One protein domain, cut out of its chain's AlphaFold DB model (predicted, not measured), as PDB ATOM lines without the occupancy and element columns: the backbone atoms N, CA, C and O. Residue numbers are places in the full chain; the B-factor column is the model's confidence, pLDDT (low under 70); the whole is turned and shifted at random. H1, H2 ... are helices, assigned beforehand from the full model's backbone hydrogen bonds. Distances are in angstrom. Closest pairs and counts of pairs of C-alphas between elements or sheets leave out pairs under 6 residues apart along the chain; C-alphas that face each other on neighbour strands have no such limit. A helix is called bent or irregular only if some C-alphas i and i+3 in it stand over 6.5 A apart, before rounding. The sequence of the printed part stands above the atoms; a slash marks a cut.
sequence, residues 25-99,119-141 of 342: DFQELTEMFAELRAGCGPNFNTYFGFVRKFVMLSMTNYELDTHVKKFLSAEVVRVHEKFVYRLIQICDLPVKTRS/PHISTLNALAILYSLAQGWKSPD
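This is residues 25 to 99 and 119 to 141 of the 342 residues of an uncharacterized protein of Ancylostoma caninum (UniProt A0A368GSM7). The first helix, H1, is sharply bent and folds back on itself as a V, with H3 packed beside its first arm H1a and H2 packed beside its second arm H1b. H4 packs at the open end of this V, with residues 122 to 126 on the last part of H3 and its own stretch against residues 52 to 55 of H1b, while residues 97 to 99 run out from the body before a cut. The printed part has 98 residues with four named helices, in the order H1, H2, H3, H4 along the chain, and no named strand, and its class is all helix. The whole is compact, with a radius of gyration of the C-alphas of 12.3 A, and spans 35 by 32 by 19 A.

H1 covers residues 25 to 55 and by its hydrogen bonds was assigned as one helix, but it is bent: C-alphas 39 and 42 are 9.1 A apart. Its arm H1a, residues 25 to 39, begins at C-alpha 25 at (-32.034, -25.999, -43.307) and is 21.0 A long from first to last C-alpha. Its arm H1b, residues 42 to 55, is 21.7 A long and itself irregular, with C-alphas 42 and 45 standing 7.4 A apart. H2, residues 61 to 68, is 10.5 A long. H3, residues 74 to 91, is 25.9 A long and begins at C-alpha 74 at (-37.426, -11.549, -25.565). H4, residues 121 to 134, is 19.6 A long and ends at C-alpha 134 at (-23.459, -28.834, -28.570).

H1, its arms taken together, is the hub, touching three other helices. H1a and H1b are close but not clearly touching, and their closest C-alphas, those of Arg 37 and Phe 44, are 5.9 A apart. The two arms run opposite ways at a steep tilt of 40 degrees. H1a touches H3, opposite ways at a shallow tilt of 31 degrees, with the C-alphas of Gly 39 and Val 76 closest at 6.0 A. H1b and H2 touch and form a helical hairpin, opposite ways at a shallow tilt of 10 degrees; their closest C-alphas, those of Phe 50 and Leu 64, are 6.3 A apart. H2 and H3 are close but not clearly touching, with the C-alphas of Val 68 and Val 77 closest at 7.5 A. They run opposite ways at a shallow tilt of 34.8 degrees, only just short of steep. H1b and H3 are near each other. H4 touches H1b, which meets it with residues 52 to 55 alone, opposite ways at a shallow tilt of 11 degrees; the C-alphas of Val 55 and Thr 123 are closest at 6.0 A. H4 also touches H3, opposite ways at a steep tilt of 43 degrees, with the C-alphas of Cys 91 and Ser 122 closest at 5.0 A. H2 is apart from H1a and from H4. Every O i to N i+4 pair is within hydrogen-bond range in H1a, H2, H3 and H4, and 9 of 10 are in H1b.

The two C-alphas farthest apart are those of Ser 99 and Trp 137, at 36.9 A. Residues 100 to 118 are not printed, and C-alphas 99 and 119 are 21.3 A apart across this cut, which falls in the link from H3 to H4. The links from H1 to H2 and from H2 to H3 are tight, with 5 residues each. The mean pLDDT of the printed part is 88.9, and the model's confidence is under 70 at residues 97 to 99.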
ATOM      1  N   ASP A  25     -31.242 -25.719 -44.501       78.94
ATOM      2  CA  ASP A  25     -32.034 -25.999 -43.307       78.94
ATOM      3  C   ASP A  25     -31.155 -26.334 -42.093       78.94
ATOM      4  O   ASP A  25     -31.428 -25.924 -40.961       78.94
ATOM      5  N   PHE A  26     -30.064 -27.060 -42.325       81.25
ATOM      6  CA  PHE A  26     -29.118 -27.458 -41.284       81.25
ATOM      7  C   PHE A  26     -28.125 -26.347 -40.936       81.25
ATOM      8  O   PHE A  26     -27.683 -26.245 -39.784       81.25
ATOM      9  N   GLN A  27     -27.798 -25.496 -41.909       83.88
ATOM     10  CA  GLN A  27     -27.000 -24.298 -41.674       83.88
ATOM     11  C   GLN A  27     -27.775 -23.293 -40.807       83.88
ATOM     12  O   GLN A  27     -27.245 -22.822 -39.801       83.88
ATOM     13  N   GLU A  28     -29.058 -23.071 -41.106       88.56
ATOM     14  CA  GLU A  28     -29.942 -22.212 -40.311       88.56
ATOM     15  C   GLU A  28     -30.047 -22.699 -38.852       88.56
ATOM     16  O   GLU A  28     -29.925 -21.909 -37.914       88.56
ATOM     17  N   LEU A  29     -30.201 -24.014 -38.631       90.19
ATOM     18  CA  LEU A  29     -30.173 -24.606 -37.284       90.19
ATOM     19  C   LEU A  29     -28.861 -24.329 -36.542       90.19
ATOM     20  O   LEU A  29     -28.875 -24.082 -35.335       90.19
ATOM     21  N   THR A  30     -27.736 -24.392 -37.253       89.06
ATOM     22  CA  THR A  30     -26.407 -24.176 -36.675       89.06
ATOM     23  C   THR A  30     -26.244 -22.733 -36.203       89.06
ATOM     24  O   THR A  30     -25.780 -22.498 -35.085       89.06
ATOM     25  N   GLU A  31     -26.686 -21.772 -37.014       90.75
ATOM     26  CA  GLU A  31     -26.648 -20.341 -36.701       90.75
ATOM     27  C   GLU A  31     -27.563 -19.996 -35.522       90.75
ATOM     28  O   GLU A  31     -27.099 -19.418 -34.536       90.75
ATOM     29  N   MET A  32     -28.822 -20.454 -35.551       94.31
ATOM     30  CA  MET A  32     -29.760 -20.254 -34.440       94.31
ATOM     31  C   MET A  32     -29.236 -20.863 -33.134       94.31
ATOM     32  O   MET A  32     -29.374 -20.271 -32.065       94.31
ATOM     33  N   PHE A  33     -28.604 -22.041 -33.185       94.12
ATOM     34  CA  PHE A  33     -28.042 -22.666 -31.987       94.12
ATOM     35  C   PHE A  33     -26.823 -21.911 -31.441       94.12
ATOM     36  O   PHE A  33     -26.632 -21.853 -30.224       94.12
ATOM     37  N   ALA A  34     -25.997 -21.326 -32.311       92.31
ATOM     38  CA  ALA A  34     -24.887 -20.474 -31.897       92.31
ATOM     39  C   ALA A  34     -25.389 -19.202 -31.200       92.31
ATOM     40  O   ALA A  34     -24.888 -18.856 -30.127       92.31
ATOM     41  N   GLU A  35     -26.423 -18.566 -31.754       94.62
ATOM     42  CA  GLU A  35     -27.088 -17.407 -31.154       94.62
ATOM     43  C   GLU A  35     -27.728 -17.757 -29.806       94.62
ATOM     44  O   GLU A  35     -27.513 -17.057 -28.818       94.62
ATOM     45  N   LEU A  36     -28.414 -18.900 -29.709       95.12
ATOM     46  CA  LEU A  36     -28.956 -19.405 -28.445       95.12
ATOM     47  C   LEU A  36     -27.864 -19.657 -27.410       95.12
ATOM     48  O   LEU A  36     -28.029 -19.302 -26.244       95.12
ATOM     49  N   ARG A  37     -26.734 -20.250 -27.811       93.75
ATOM     50  CA  ARG A  37     -25.603 -20.474 -26.907       93.75
ATOM     51  C   ARG A  37     -25.051 -19.157 -26.367       93.75
ATOM     52  O   ARG A  37     -24.833 -19.056 -25.160       93.75
ATOM     53  N   ALA A  38     -24.851 -18.166 -27.233       93.19
ATOM     54  CA  ALA A  38     -24.380 -16.844 -26.831       93.19
ATOM     55  C   ALA A  38     -25.403 -16.129 -25.930       93.19
ATOM     56  O   ALA A  38     -25.045 -15.648 -24.858       93.19
ATOM     57  N   GLY A  39     -26.680 -16.135 -26.319       92.12
ATOM     58  CA  GLY A  39     -27.770 -15.468 -25.608       92.12
ATOM     59  C   GLY A  39     -28.127 -16.096 -24.258       92.12
ATOM     60  O   GLY A  39     -28.499 -15.383 -23.330       92.12
ATOM     61  N   CYS A  40     -27.981 -17.418 -24.104       92.44
ATOM     62  CA  CYS A  40     -28.197 -18.096 -22.820       92.44
ATOM     63  C   CYS A  40     -27.060 -17.848 -21.817       92.44
ATOM     64  O   CYS A  40     -27.278 -17.954 -20.606       92.44
ATOM     65  N   GLY A  41     -25.838 -17.595 -22.305       90.81
ATOM     66  CA  GLY A  41     -24.640 -17.433 -21.484       90.81
ATOM     67  C   GLY A  41     -24.487 -18.556 -20.439       90.81
ATOM     68  O   GLY A  41     -24.457 -19.735 -20.807       90.81
ATOM     69  N   PRO A  42     -24.429 -18.242 -19.129       91.25
ATOM     70  CA  PRO A  42     -24.244 -19.247 -18.078       91.25
ATOM     71  C   PRO A  42     -25.424 -20.225 -17.947       91.25
ATOM     72  O   PRO A  42     -25.244 -21.348 -17.475       91.25
ATOM     73  N   ASN A  43     -26.620 -19.843 -18.408       92.25
ATOM     74  CA  ASN A  43     -27.822 -20.676 -18.339       92.25
ATOM     75  C   ASN A  43     -27.915 -21.700 -19.482       92.25
ATOM     76  O   ASN A  43     -28.878 -22.466 -19.538       92.25
ATOM     77  N   PHE A  44     -26.926 -21.754 -20.384       93.62
ATOM     78  CA  PHE A  44     -26.967 -22.627 -21.557       93.62
ATOM     79  C   PHE A  44     -27.138 -24.108 -21.203       93.62
ATOM     80  O   PHE A  44     -27.928 -24.797 -21.837       93.62
ATOM     81  N   ASN A  45     -26.461 -24.608 -20.165       93.69
ATOM     82  CA  ASN A  45     -26.600 -26.014 -19.762       93.69
ATOM     83  C   ASN A  45     -28.026 -26.340 -19.289       93.69
ATOM     84  O   ASN A  45     -28.553 -27.413 -19.589       93.69
ATOM     85  N   THR A  46     -28.667 -25.400 -18.593       94.56
ATOM     86  CA  THR A  46     -30.060 -25.516 -18.149       94.56
ATOM     87  C   THR A  46     -31.008 -25.507 -19.346       94.56
ATOM     88  O   THR A  46     -31.852 -26.394 -19.471       94.56
ATOM     89  N   TYR A  47     -30.820 -24.559 -20.267       95.38
ATOM     90  CA  TYR A  47     -31.551 -24.485 -21.532       95.38
ATOM     91  C   TYR A  47     -31.428 -25.781 -22.342       95.38
ATOM     92  O   TYR A  47     -32.430 -26.403 -22.693       95.38
ATOM     93  N   PHE A  48     -30.197 -26.239 -22.573       95.12
ATOM     94  CA  PHE A  48     -29.902 -27.463 -23.309       95.12
ATOM     95  C   PHE A  48     -30.556 -28.688 -22.655       95.12
ATOM     96  O   PHE A  48     -31.096 -29.554 -23.344       95.12
ATOM     97  N   GLY A  49     -30.582 -28.734 -21.319       92.94
ATOM     98  CA  GLY A  49     -31.304 -29.749 -20.558       92.94
ATOM     99  C   GLY A  49     -32.810 -29.766 -20.841       92.94
ATOM    100  O   GLY A  49     -33.378 -30.847 -21.011       92.94
ATOM    101  N   PHE A  50     -33.459 -28.602 -20.937       93.94
ATOM    102  CA  PHE A  50     -34.882 -28.510 -21.283       93.94
ATOM    103  C   PHE A  50     -35.161 -28.938 -22.725       93.94
ATOM    104  O   PHE A  50     -36.044 -29.764 -22.951       93.94
ATOM    105  N   VAL A  51     -34.368 -28.465 -23.690       94.44
ATOM    106  CA  VAL A  51     -34.520 -28.857 -25.102       94.44
ATOM    107  C   VAL A  51     -34.324 -30.368 -25.273       94.44
ATOM    108  O   VAL A  51     -35.077 -31.018 -25.997       94.44
ATOM    109  N   ARG A  52     -33.375 -30.967 -24.543       93.19
ATOM    110  CA  ARG A  52     -33.187 -32.423 -24.531       93.19
ATOM    111  C   ARG A  52     -34.415 -33.161 -23.990       93.19
ATOM    112  O   ARG A  52     -34.807 -34.164 -24.578       93.19
ATOM    113  N   LYS A  53     -35.021 -32.692 -22.894       89.06
ATOM    114  CA  LYS A  53     -36.261 -33.276 -22.343       89.06
ATOM    115  C   LYS A  53     -37.416 -33.194 -23.341       89.06
ATOM    116  O   LYS A  53     -38.138 -34.169 -23.518       89.06
ATOM    117  N   PHE A  54     -37.541 -32.065 -24.031       90.88
ATOM    118  CA  PHE A  54     -38.521 -31.885 -25.098       90.88
ATOM    119  C   PHE A  54     -38.319 -32.884 -26.246       90.88
ATOM    120  O   PHE A  54     -39.256 -33.586 -26.613       90.88
ATOM    121  N   VAL A  55     -37.093 -33.029 -26.762       90.81
ATOM    122  CA  VAL A  55     -36.795 -33.996 -27.838       90.81
ATOM    123  C   VAL A  55     -37.046 -35.443 -27.411       90.81
ATOM    124  O   VAL A  55     -37.511 -36.256 -28.207       90.81
ATOM    125  N   MET A  56     -36.781 -35.761 -26.143       85.69
ATOM    126  CA  MET A  56     -37.092 -37.060 -25.539       85.69
ATOM    127  C   MET A  56     -38.589 -37.270 -25.264       85.69
ATOM    128  O   MET A  56     -38.951 -38.301 -24.706       85.69
ATOM    129  N   LEU A  57     -39.450 -36.313 -25.628       83.88
ATOM    130  CA  LEU A  57     -40.899 -36.329 -25.404       83.88
ATOM    131  C   LEU A  57     -41.293 -36.430 -23.925       83.88
ATOM    132  O   LEU A  57     -42.434 -36.745 -23.600       83.88
ATOM    133  N   SER A  58     -40.375 -36.113 -23.012       79.56
ATOM    134  CA  SER A  58     -40.649 -36.049 -21.574       79.56
ATOM    135  C   SER A  58     -41.153 -34.664 -21.147       79.56
ATOM    136  O   SER A  58     -41.241 -34.379 -19.957       79.56
ATOM    137  N   MET A  59     -41.360 -33.765 -22.109       82.12
ATOM    138  CA  MET A  59     -41.798 -32.389 -21.918       82.12
ATOM    139  C   MET A  59     -42.516 -31.923 -23.185       82.12
ATOM    140  O   MET A  59     -42.074 -32.202 -24.300       82.12
ATOM    141  N   THR A  60     -43.624 -31.216 -23.012       86.38
ATOM    142  CA  THR A  60     -44.397 -30.608 -24.100       86.38
ATOM    143  C   THR A  60     -43.749 -29.312 -24.588       86.38
ATOM    144  O   THR A  60     -42.965 -28.683 -23.876       86.38
ATOM    145  N   ASN A  61     -44.098 -28.873 -25.802       88.12
ATOM    146  CA  ASN A  61     -43.611 -27.598 -26.343       88.12
ATOM    147  C   ASN A  61     -44.017 -26.405 -25.446       88.12
ATOM    148  O   ASN A  61     -43.190 -25.556 -25.133       88.12
ATOM    149  N   TYR A  62     -45.245 -26.414 -24.916       87.69
ATOM    150  CA  TYR A  62     -45.723 -25.382 -23.991       87.69
ATOM    151  C   TYR A  62     -44.914 -25.317 -22.684       87.69
ATOM    152  O   TYR A  62     -44.588 -24.235 -22.191       87.69
ATOM    153  N   GLU A  63     -44.584 -26.473 -22.100       89.25
ATOM    154  CA  GLU A  63     -43.753 -26.533 -20.892       89.25
ATOM    155  C   GLU A  63     -42.338 -26.029 -21.167       89.25
ATOM    156  O   GLU A  63     -41.809 -25.260 -20.362       89.25
ATOM    157  N   LEU A  64     -41.750 -26.418 -22.302       92.56
ATOM    158  CA  LEU A  64     -40.446 -25.930 -22.740       92.56
ATOM    159  C   LEU A  64     -40.445 -24.399 -22.809       92.56
ATOM    160  O   LEU A  64     -39.654 -23.766 -22.111       92.56
ATOM    161  N   ASP A  65     -41.384 -23.817 -23.553       92.25
ATOM    162  CA  ASP A  65     -41.533 -22.369 -23.687       92.25
ATOM    163  C   ASP A  65     -41.688 -21.686 -22.326       92.25
ATOM    164  O   ASP A  65     -41.026 -20.688 -22.037       92.25
ATOM    165  N   THR A  66     -42.536 -22.240 -21.457       92.06
ATOM    166  CA  THR A  66     -42.793 -21.700 -20.115       92.06
ATOM    167  C   THR A  66     -41.538 -21.717 -19.248       92.06
ATOM    168  O   THR A  66     -41.300 -20.785 -18.480       92.06
ATOM    169  N   HIS A  67     -40.726 -22.772 -19.330       92.81
ATOM    170  CA  HIS A  67     -39.466 -22.849 -18.596       92.81
ATOM    171  C   HIS A  67     -38.439 -21.863 -19.142       92.81
ATOM    172  O   HIS A  67     -37.796 -21.164 -18.362       92.81
ATOM    173  N   VAL A  68     -38.311 -21.791 -20.463       93.31
ATOM    174  CA  VAL A  68     -37.296 -21.004 -21.161       93.31
ATOM    175  C   VAL A  68     -37.562 -19.496 -21.050       93.31
ATOM    176  O   VAL A  68     -36.643 -18.727 -20.760       93.31
ATOM    177  N   LYS A  69     -38.826 -19.064 -21.145       93.75
ATOM    178  CA  LYS A  69     -39.247 -17.654 -21.000       93.75
ATOM    179  C   LYS A  69     -38.914 -17.042 -19.633       93.75
ATOM    180  O   LYS A  69     -38.870 -15.825 -19.512       93.75
ATOM    181  N   LYS A  70     -38.645 -17.857 -18.605       92.44
ATOM    182  CA  LYS A  70     -38.281 -17.373 -17.260       92.44
ATOM    183  C   LYS A  70     -36.879 -16.776 -17.179       92.44
ATOM    184  O   LYS A  70     -36.607 -16.032 -16.244       92.44
ATOM    185  N   PHE A  71     -35.981 -17.151 -18.089       91.69
ATOM    186  CA  PHE A  71     -34.566 -16.783 -17.989       91.69
ATOM    187  C   PHE A  71     -33.927 -16.346 -19.312       91.69
ATOM    188  O   PHE A  71     -32.746 -15.999 -19.314       91.69
ATOM    189  N   LEU A  72     -34.672 -16.346 -20.422       93.12
ATOM    190  CA  LEU A  72     -34.223 -15.786 -21.697       93.12
ATOM    191  C   LEU A  72     -34.815 -14.396 -21.943       93.12
ATOM    192  O   LEU A  72     -35.947 -14.109 -21.555       93.12
ATOM    193  N   SER A  73     -34.052 -13.540 -22.625       92.38
ATOM    194  CA  SER A  73     -34.551 -12.254 -23.116       92.38
ATOM    195  C   SER A  73     -35.545 -12.454 -24.266       92.38
ATOM    196  O   SER A  73     -35.520 -13.476 -24.952       92.38
ATOM    197  N   ALA A  74     -36.405 -11.465 -24.517       91.81
ATOM    198  CA  ALA A  74     -37.426 -11.549 -25.565       91.81
ATOM    199  C   ALA A  74     -36.842 -11.817 -26.967       91.81
ATOM    200  O   ALA A  74     -37.455 -12.526 -27.758       91.81
ATOM    201  N   GLU A  75     -35.657 -11.282 -27.264       91.69
ATOM    202  CA  GLU A  75     -34.949 -11.523 -28.525       91.69
ATOM    203  C   GLU A  75     -34.532 -12.994 -28.657       91.69
ATOM    204  O   GLU A  75     -34.907 -13.660 -29.619       91.69
ATOM    205  N   VAL A  76     -33.882 -13.545 -27.629       94.25
ATOM    206  CA  VAL A  76     -33.410 -14.938 -27.625       94.25
ATOM    207  C   VAL A  76     -34.584 -15.929 -27.577       94.25
ATOM    208  O   VAL A  76     -34.504 -17.011 -28.155       94.25
ATOM    209  N   VAL A  77     -35.713 -15.563 -26.959       95.06
ATOM    210  CA  VAL A  77     -36.948 -16.370 -26.993       95.06
ATOM    211  C   VAL A  77     -37.462 -16.549 -28.425       95.06
ATOM    212  O   VAL A  77     -37.878 -17.649 -28.776       95.06
ATOM    213  N   ARG A  78     -37.384 -15.528 -29.289       94.75
ATOM    214  CA  ARG A  78     -37.808 -15.671 -30.696       94.75
ATOM    215  C   ARG A  78     -36.905 -16.632 -31.464       94.75
ATOM    216  O   ARG A  78     -37.394 -17.432 -32.259       94.75
ATOM    217  N   VAL A  79     -35.600 -16.586 -31.193       96.19
ATOM    218  CA  VAL A  79     -34.626 -17.533 -31.758       96.19
ATOM    219  C   VAL A  79     -34.926 -18.948 -31.272       96.19
ATOM    220  O   VAL A  79     -34.901 -19.885 -32.063       96.19
ATOM    221  N   HIS A  80     -35.276 -19.109 -29.994       95.62
ATOM    222  CA  HIS A  80     -35.677 -20.392 -29.419       95.62
ATOM    223  C   HIS A  80     -36.914 -20.970 -30.109       95.62
ATOM    224  O   HIS A  80     -36.875 -22.111 -30.565       95.62
ATOM    225  N   GLU A  81     -37.986 -20.184 -30.219       94.88
ATOM    226  CA  GLU A  81     -39.237 -20.604 -30.858       94.88
ATOM    227  C   GLU A  81     -38.979 -21.042 -32.310       94.88
ATOM    228  O   GLU A  81     -39.406 -22.124 -32.728       94.88
ATOM    229  N   LYS A  82     -38.185 -20.262 -33.060       95.25
ATOM    230  CA  LYS A  82     -37.792 -20.595 -34.436       95.25
ATOM    231  C   LYS A  82     -36.931 -21.861 -34.501       95.25
ATOM    232  O   LYS A  82     -37.182 -22.728 -35.337       95.25
ATOM    233  N   PHE A  83     -35.956 -21.998 -33.603       95.44
ATOM    234  CA  PHE A  83     -35.081 -23.165 -33.516       95.44
ATOM    235  C   PHE A  83     -35.872 -24.448 -33.249       95.44
ATOM    236  O   PHE A  83     -35.707 -25.435 -33.963       95.44
ATOM    237  N   VAL A  84     -36.760 -24.434 -32.251       94.94
ATOM    238  CA  VAL A  84     -37.591 -25.591 -31.894       94.94
ATOM    239  C   VAL A  84     -38.519 -25.958 -33.047       94.94
ATOM    240  O   VAL A  84     -38.605 -27.131 -33.408       94.94
ATOM    241  N   TYR A  85     -39.165 -24.970 -33.668       93.62
ATOM    242  CA  TYR A  85     -40.035 -25.200 -34.816       93.62
ATOM    243  C   TYR A  85     -39.282 -25.840 -35.988       93.62
ATOM    244  O   TYR A  85     -39.739 -26.834 -36.558       93.62
ATOM    245  N   ARG A  86     -38.088 -25.331 -36.311       91.94
ATOM    246  CA  ARG A  86     -37.264 -25.882 -37.389       91.94
ATOM    247  C   ARG A  86     -36.782 -27.297 -37.077       91.94
ATOM    248  O   ARG A  86     -36.831 -28.161 -37.949       91.94
ATOM    249  N   LEU A  87     -36.388 -27.559 -35.831       92.25
ATOM    250  CA  LEU A  87     -35.981 -28.890 -35.379       92.25
ATOM    251  C   LEU A  87     -37.121 -29.910 -35.524       92.25
ATOM    252  O   LEU A  87     -36.883 -31.021 -35.999       92.25
ATOM    253  N   ILE A  88     -38.353 -29.520 -35.172       91.56
ATOM    254  CA  ILE A  88     -39.551 -30.353 -35.352       91.56
ATOM    255  C   ILE A  88     -39.751 -30.699 -36.829       91.56
ATOM    256  O   ILE A  88     -39.930 -31.869 -37.152       91.56
ATOM    257  N   GLN A  89     -39.681 -29.709 -37.722       90.75
ATOM    258  CA  GLN A  89     -39.894 -29.907 -39.158       90.75
ATOM    259  C   GLN A  89     -38.810 -30.759 -39.819       90.75
ATOM    260  O   GLN A  89     -39.107 -31.630 -40.627       90.75
ATOM    261  N   ILE A  90     -37.538 -30.501 -39.511       88.94
ATOM    262  CA  ILE A  90     -36.422 -31.198 -40.159       88.94
ATOM    263  C   ILE A  90     -36.414 -32.677 -39.774       88.94
ATOM    264  O   ILE A  90     -36.114 -33.519 -40.622       88.94
ATOM    265  N   CYS A  91     -36.733 -32.973 -38.512       89.44
ATOM    266  CA  CYS A  91     -36.676 -34.323 -37.962       89.44
ATOM    267  C   CYS A  91     -38.015 -35.063 -37.996       89.44
ATOM    268  O   CYS A  91     -38.048 -36.205 -37.544       89.44
ATOM    269  N   ASP A  92     -39.101 -34.430 -38.446       88.62
ATOM    270  CA  ASP A  92     -40.468 -34.939 -38.289       88.62
ATOM    271  C   ASP A  92     -40.735 -35.369 -36.834       88.62
ATOM    272  O   ASP A  92     -41.171 -36.490 -36.550       88.62
ATOM    273  N   LEU A  93     -40.345 -34.514 -35.878       86.25
ATOM    274  CA  LEU A  93     -40.414 -34.838 -34.455       86.25
ATOM    275  C   LEU A  93     -41.883 -34.851 -34.006       86.25
ATOM    276  O   LEU A  93     -42.560 -33.827 -34.131       86.25
ATOM    277  N   PRO A  94     -42.391 -35.963 -33.444       82.12
ATOM    278  CA  PRO A  94     -43.723 -35.959 -32.862       82.12
ATOM    279  C   PRO A  94     -43.740 -34.982 -31.686       82.12
ATOM    280  O   PRO A  94     -42.852 -34.996 -30.839       82.12
ATOM    281  N   VAL A  95     -44.742 -34.114 -31.623       76.38
ATOM    282  CA  VAL A  95     -44.878 -33.178 -30.506       76.38
ATOM    283  C   VAL A  95     -45.745 -33.843 -29.446       76.38
ATOM    284  O   VAL A  95     -46.880 -34.218 -29.739       76.38
ATOM    285  N   LYS A  96     -45.239 -33.984 -28.210       74.44
ATOM    286  CA  LYS A  96     -46.091 -34.398 -27.086       74.44
ATOM    287  C   LYS A  96     -47.120 -33.290 -26.856       74.44
ATOM    288  O   LYS A  96     -46.788 -32.206 -26.373       74.44
ATOM    289  N   THR A  97     -48.358 -33.556 -27.246       62.59
ATOM    290  CA  THR A  97     -49.522 -32.729 -26.934       62.59
ATOM    291  C   THR A  97     -50.165 -33.272 -25.669       62.59
ATOM    292  O   THR A  97     -50.304 -34.487 -25.536       62.59
ATOM    293  N   ARG A  98     -50.576 -32.401 -24.745       57.66
ATOM    294  CA  ARG A  98     -51.480 -32.835 -23.670       57.66
ATOM    295  C   ARG A  98     -52.828 -33.192 -24.295       57.66
ATOM    296  O   ARG A  98     -53.284 -32.458 -25.174       57.66
ATOM    297  N   SER A  99     -53.454 -34.288 -23.867       57.09
ATOM    298  CA  SER A  99     -54.853 -34.527 -24.222       57.09
ATOM    299  C   SER A  99     -55.716 -33.401 -23.644       57.09
ATOM    300  O   SER A  99     -55.404 -32.860 -22.579       57.09
ATOM    301  N   PRO A 119     -36.192 -45.477 -29.102       80.88
ATOM    302  CA  PRO A 119     -36.586 -44.155 -29.569       80.88
ATOM    303  C   PRO A 119     -36.900 -44.154 -31.068       80.88
ATOM    304  O   PRO A 119     -36.215 -44.812 -31.853       80.88
ATOM    305  N   HIS A 120     -37.906 -43.376 -31.469       84.69
ATOM    306  CA  HIS A 120     -38.230 -43.181 -32.881       84.69
ATOM    307  C   HIS A 120     -37.056 -42.525 -33.632       84.69
ATOM    308  O   HIS A 120     -36.304 -41.738 -33.050       84.69
ATOM    309  N   ILE A 121     -36.930 -42.788 -34.940       87.62
ATOM    310  CA  ILE A 121     -35.858 -42.229 -35.790       87.62
ATOM    311  C   ILE A 121     -35.824 -40.696 -35.702       87.62
ATOM    312  O   ILE A 121     -34.751 -40.114 -35.574       87.62
ATOM    313  N   SER A 122     -36.990 -40.045 -35.664       88.25
ATOM    314  CA  SER A 122     -37.120 -38.592 -35.468       88.25
ATOM    315  C   SER A 122     -36.431 -38.095 -34.193       88.25
ATOM    316  O   SER A 122     -35.712 -37.098 -34.217       88.25
ATOM    317  N   THR A 123     -36.611 -38.812 -33.080       89.19
ATOM    318  CA  THR A 123     -35.971 -38.494 -31.797       89.19
ATOM    319  C   THR A 123     -34.462 -38.698 -31.880       89.19
ATOM    320  O   THR A 123     -33.706 -37.851 -31.410       89.19
ATOM    321  N   LEU A 124     -34.007 -39.787 -32.510       89.81
ATOM    322  CA  LEU A 124     -32.578 -40.049 -32.704       89.81
ATOM    323  C   LEU A 124     -31.910 -38.961 -33.551       89.81
ATOM    324  O   LEU A 124     -30.849 -38.471 -33.168       89.81
ATOM    325  N   ASN A 125     -32.551 -38.549 -34.647       90.62
ATOM    326  CA  ASN A 125     -32.092 -37.445 -35.484       90.62
ATOM    327  C   ASN A 125     -31.988 -36.159 -34.665       90.62
ATOM    328  O   ASN A 125     -30.899 -35.610 -34.543       90.62
ATOM    329  N   ALA A 126     -33.070 -35.728 -34.017       91.75
ATOM    330  CA  ALA A 126     -33.069 -34.493 -33.239       91.75
ATOM    331  C   ALA A 126     -32.002 -34.489 -32.125       91.75
ATOM    332  O   ALA A 126     -31.317 -33.485 -31.928       91.75
ATOM    333  N   LEU A 127     -31.792 -35.615 -31.430       91.81
ATOM    334  CA  LEU A 127     -30.710 -35.744 -30.449       91.81
ATOM    335  C   LEU A 127     -29.330 -35.649 -31.098       91.81
ATOM    336  O   LEU A 127     -28.458 -34.970 -30.558       91.81
ATOM    337  N   ALA A 128     -29.116 -36.324 -32.226       90.81
ATOM    338  CA  ALA A 128     -27.843 -36.294 -32.933       90.81
ATOM    339  C   ALA A 128     -27.489 -34.868 -33.377       90.81
ATOM    340  O   ALA A 128     -26.364 -34.427 -33.149       90.81
ATOM    341  N   ILE A 129     -28.468 -34.127 -33.906       91.06
ATOM    342  CA  ILE A 129     -28.341 -32.697 -34.214       91.06
ATOM    343  C   ILE A 129     -27.936 -31.920 -32.963       91.06
ATOM    344  O   ILE A 129     -26.892 -31.271 -32.958       91.06
ATOM    345  N   LEU A 130     -28.711 -32.025 -31.879       92.75
ATOM    346  CA  LEU A 130     -28.440 -31.288 -30.642       92.75
ATOM    347  C   LEU A 130     -27.042 -31.560 -30.088       92.75
ATOM    348  O   LEU A 130     -26.355 -30.621 -29.696       92.75
ATOM    349  N   TYR A 131     -26.607 -32.821 -30.053       91.00
ATOM    350  CA  TYR A 131     -25.276 -33.166 -29.561       91.00
ATOM    351  C   TYR A 131     -24.167 -32.691 -30.496       91.00
ATOM    352  O   TYR A 131     -23.141 -32.226 -30.004       91.00
ATOM    353  N   SER A 132     -24.364 -32.756 -31.815       89.12
ATOM    354  CA  SER A 132     -23.388 -32.239 -32.778       89.12
ATOM    355  C   SER A 132     -23.196 -30.731 -32.593       89.12
ATOM    356  O   SER A 132     -22.085 -30.256 -32.349       89.12
ATOM    357  N   LEU A 133     -24.301 -29.983 -32.552       90.00
ATOM    358  CA  LEU A 133     -24.292 -28.537 -32.329       90.00
ATOM    359  C   LEU A 133     -23.734 -28.170 -30.942       90.00
ATOM    360  O   LEU A 133     -22.995 -27.188 -30.794       90.00
ATOM    361  N   ALA A 134     -24.017 -28.982 -29.916       89.00
ATOM    362  CA  ALA A 134     -23.459 -28.834 -28.570       89.00
ATOM    363  C   ALA A 134     -21.921 -28.925 -28.546       89.00
ATOM    364  O   ALA A 134     -21.296 -28.264 -27.717       89.00
ATOM    365  N   GLN A 135     -21.324 -29.667 -29.481       87.06
ATOM    366  CA  GLN A 135     -19.872 -29.785 -29.647       87.06
ATOM    367  C   GLN A 135     -19.281 -28.790 -30.657       87.06
ATOM    368  O   GLN A 135     -18.077 -28.804 -30.901       87.06
ATOM    369  N   GLY A 136     -20.108 -27.918 -31.244       83.75
ATOM    370  CA  GLY A 136     -19.677 -26.981 -32.285       83.75
ATOM    371  C   GLY A 136     -19.435 -27.650 -33.638       83.75
ATOM    372  O   GLY A 136     -18.722 -27.107 -34.476       83.75
ATOM    373  N   TRP A 137     -19.990 -28.842 -33.846       84.38
ATOM    374  CA  TRP A 137     -19.932 -29.556 -35.115       84.38
ATOM    375  C   TRP A 137     -21.145 -29.219 -35.978       84.38
ATOM    376  O   TRP A 137     -22.179 -28.772 -35.479       84.38
ATOM    377  N   LYS A 138     -21.027 -29.475 -37.284       80.75
ATOM    378  CA  LYS A 138     -22.157 -29.375 -38.212       80.75
ATOM    379  C   LYS A 138     -23.198 -30.453 -37.905       80.75
ATOM    380  O   LYS A 138     -22.871 -31.538 -37.417       80.75
ATOM    381  N   SER A 139     -24.461 -30.154 -38.182       81.12
ATOM    382  CA  SER A 139     -25.549 -31.111 -37.986       81.12
ATOM    383  C   SER A 139     -25.391 -32.344 -38.899       81.12
ATOM    384  O   SER A 139     -25.059 -32.176 -40.073       81.12
ATOM    385  N   PRO A 140     -25.631 -33.573 -38.402       82.06
ATOM    386  CA  PRO A 140     -25.708 -34.762 -39.244       82.06
ATOM    387  C   PRO A 140     -26.957 -34.736 -40.141       82.06
ATOM    388  O   PRO A 140     -27.921 -34.024 -39.850       82.06
ATOM    389  N   ASP A 141     -26.936 -35.531 -41.215       78.88
ATOM    390  CA  ASP A 141     -28.072 -35.667 -42.131       78.88
ATOM    391  C   ASP A 141     -29.260 -36.417 -41.503       78.88
ATOM    392  O   ASP A 141     -29.167 -37.044 -40.446       78.88
TER     393      ASP A 141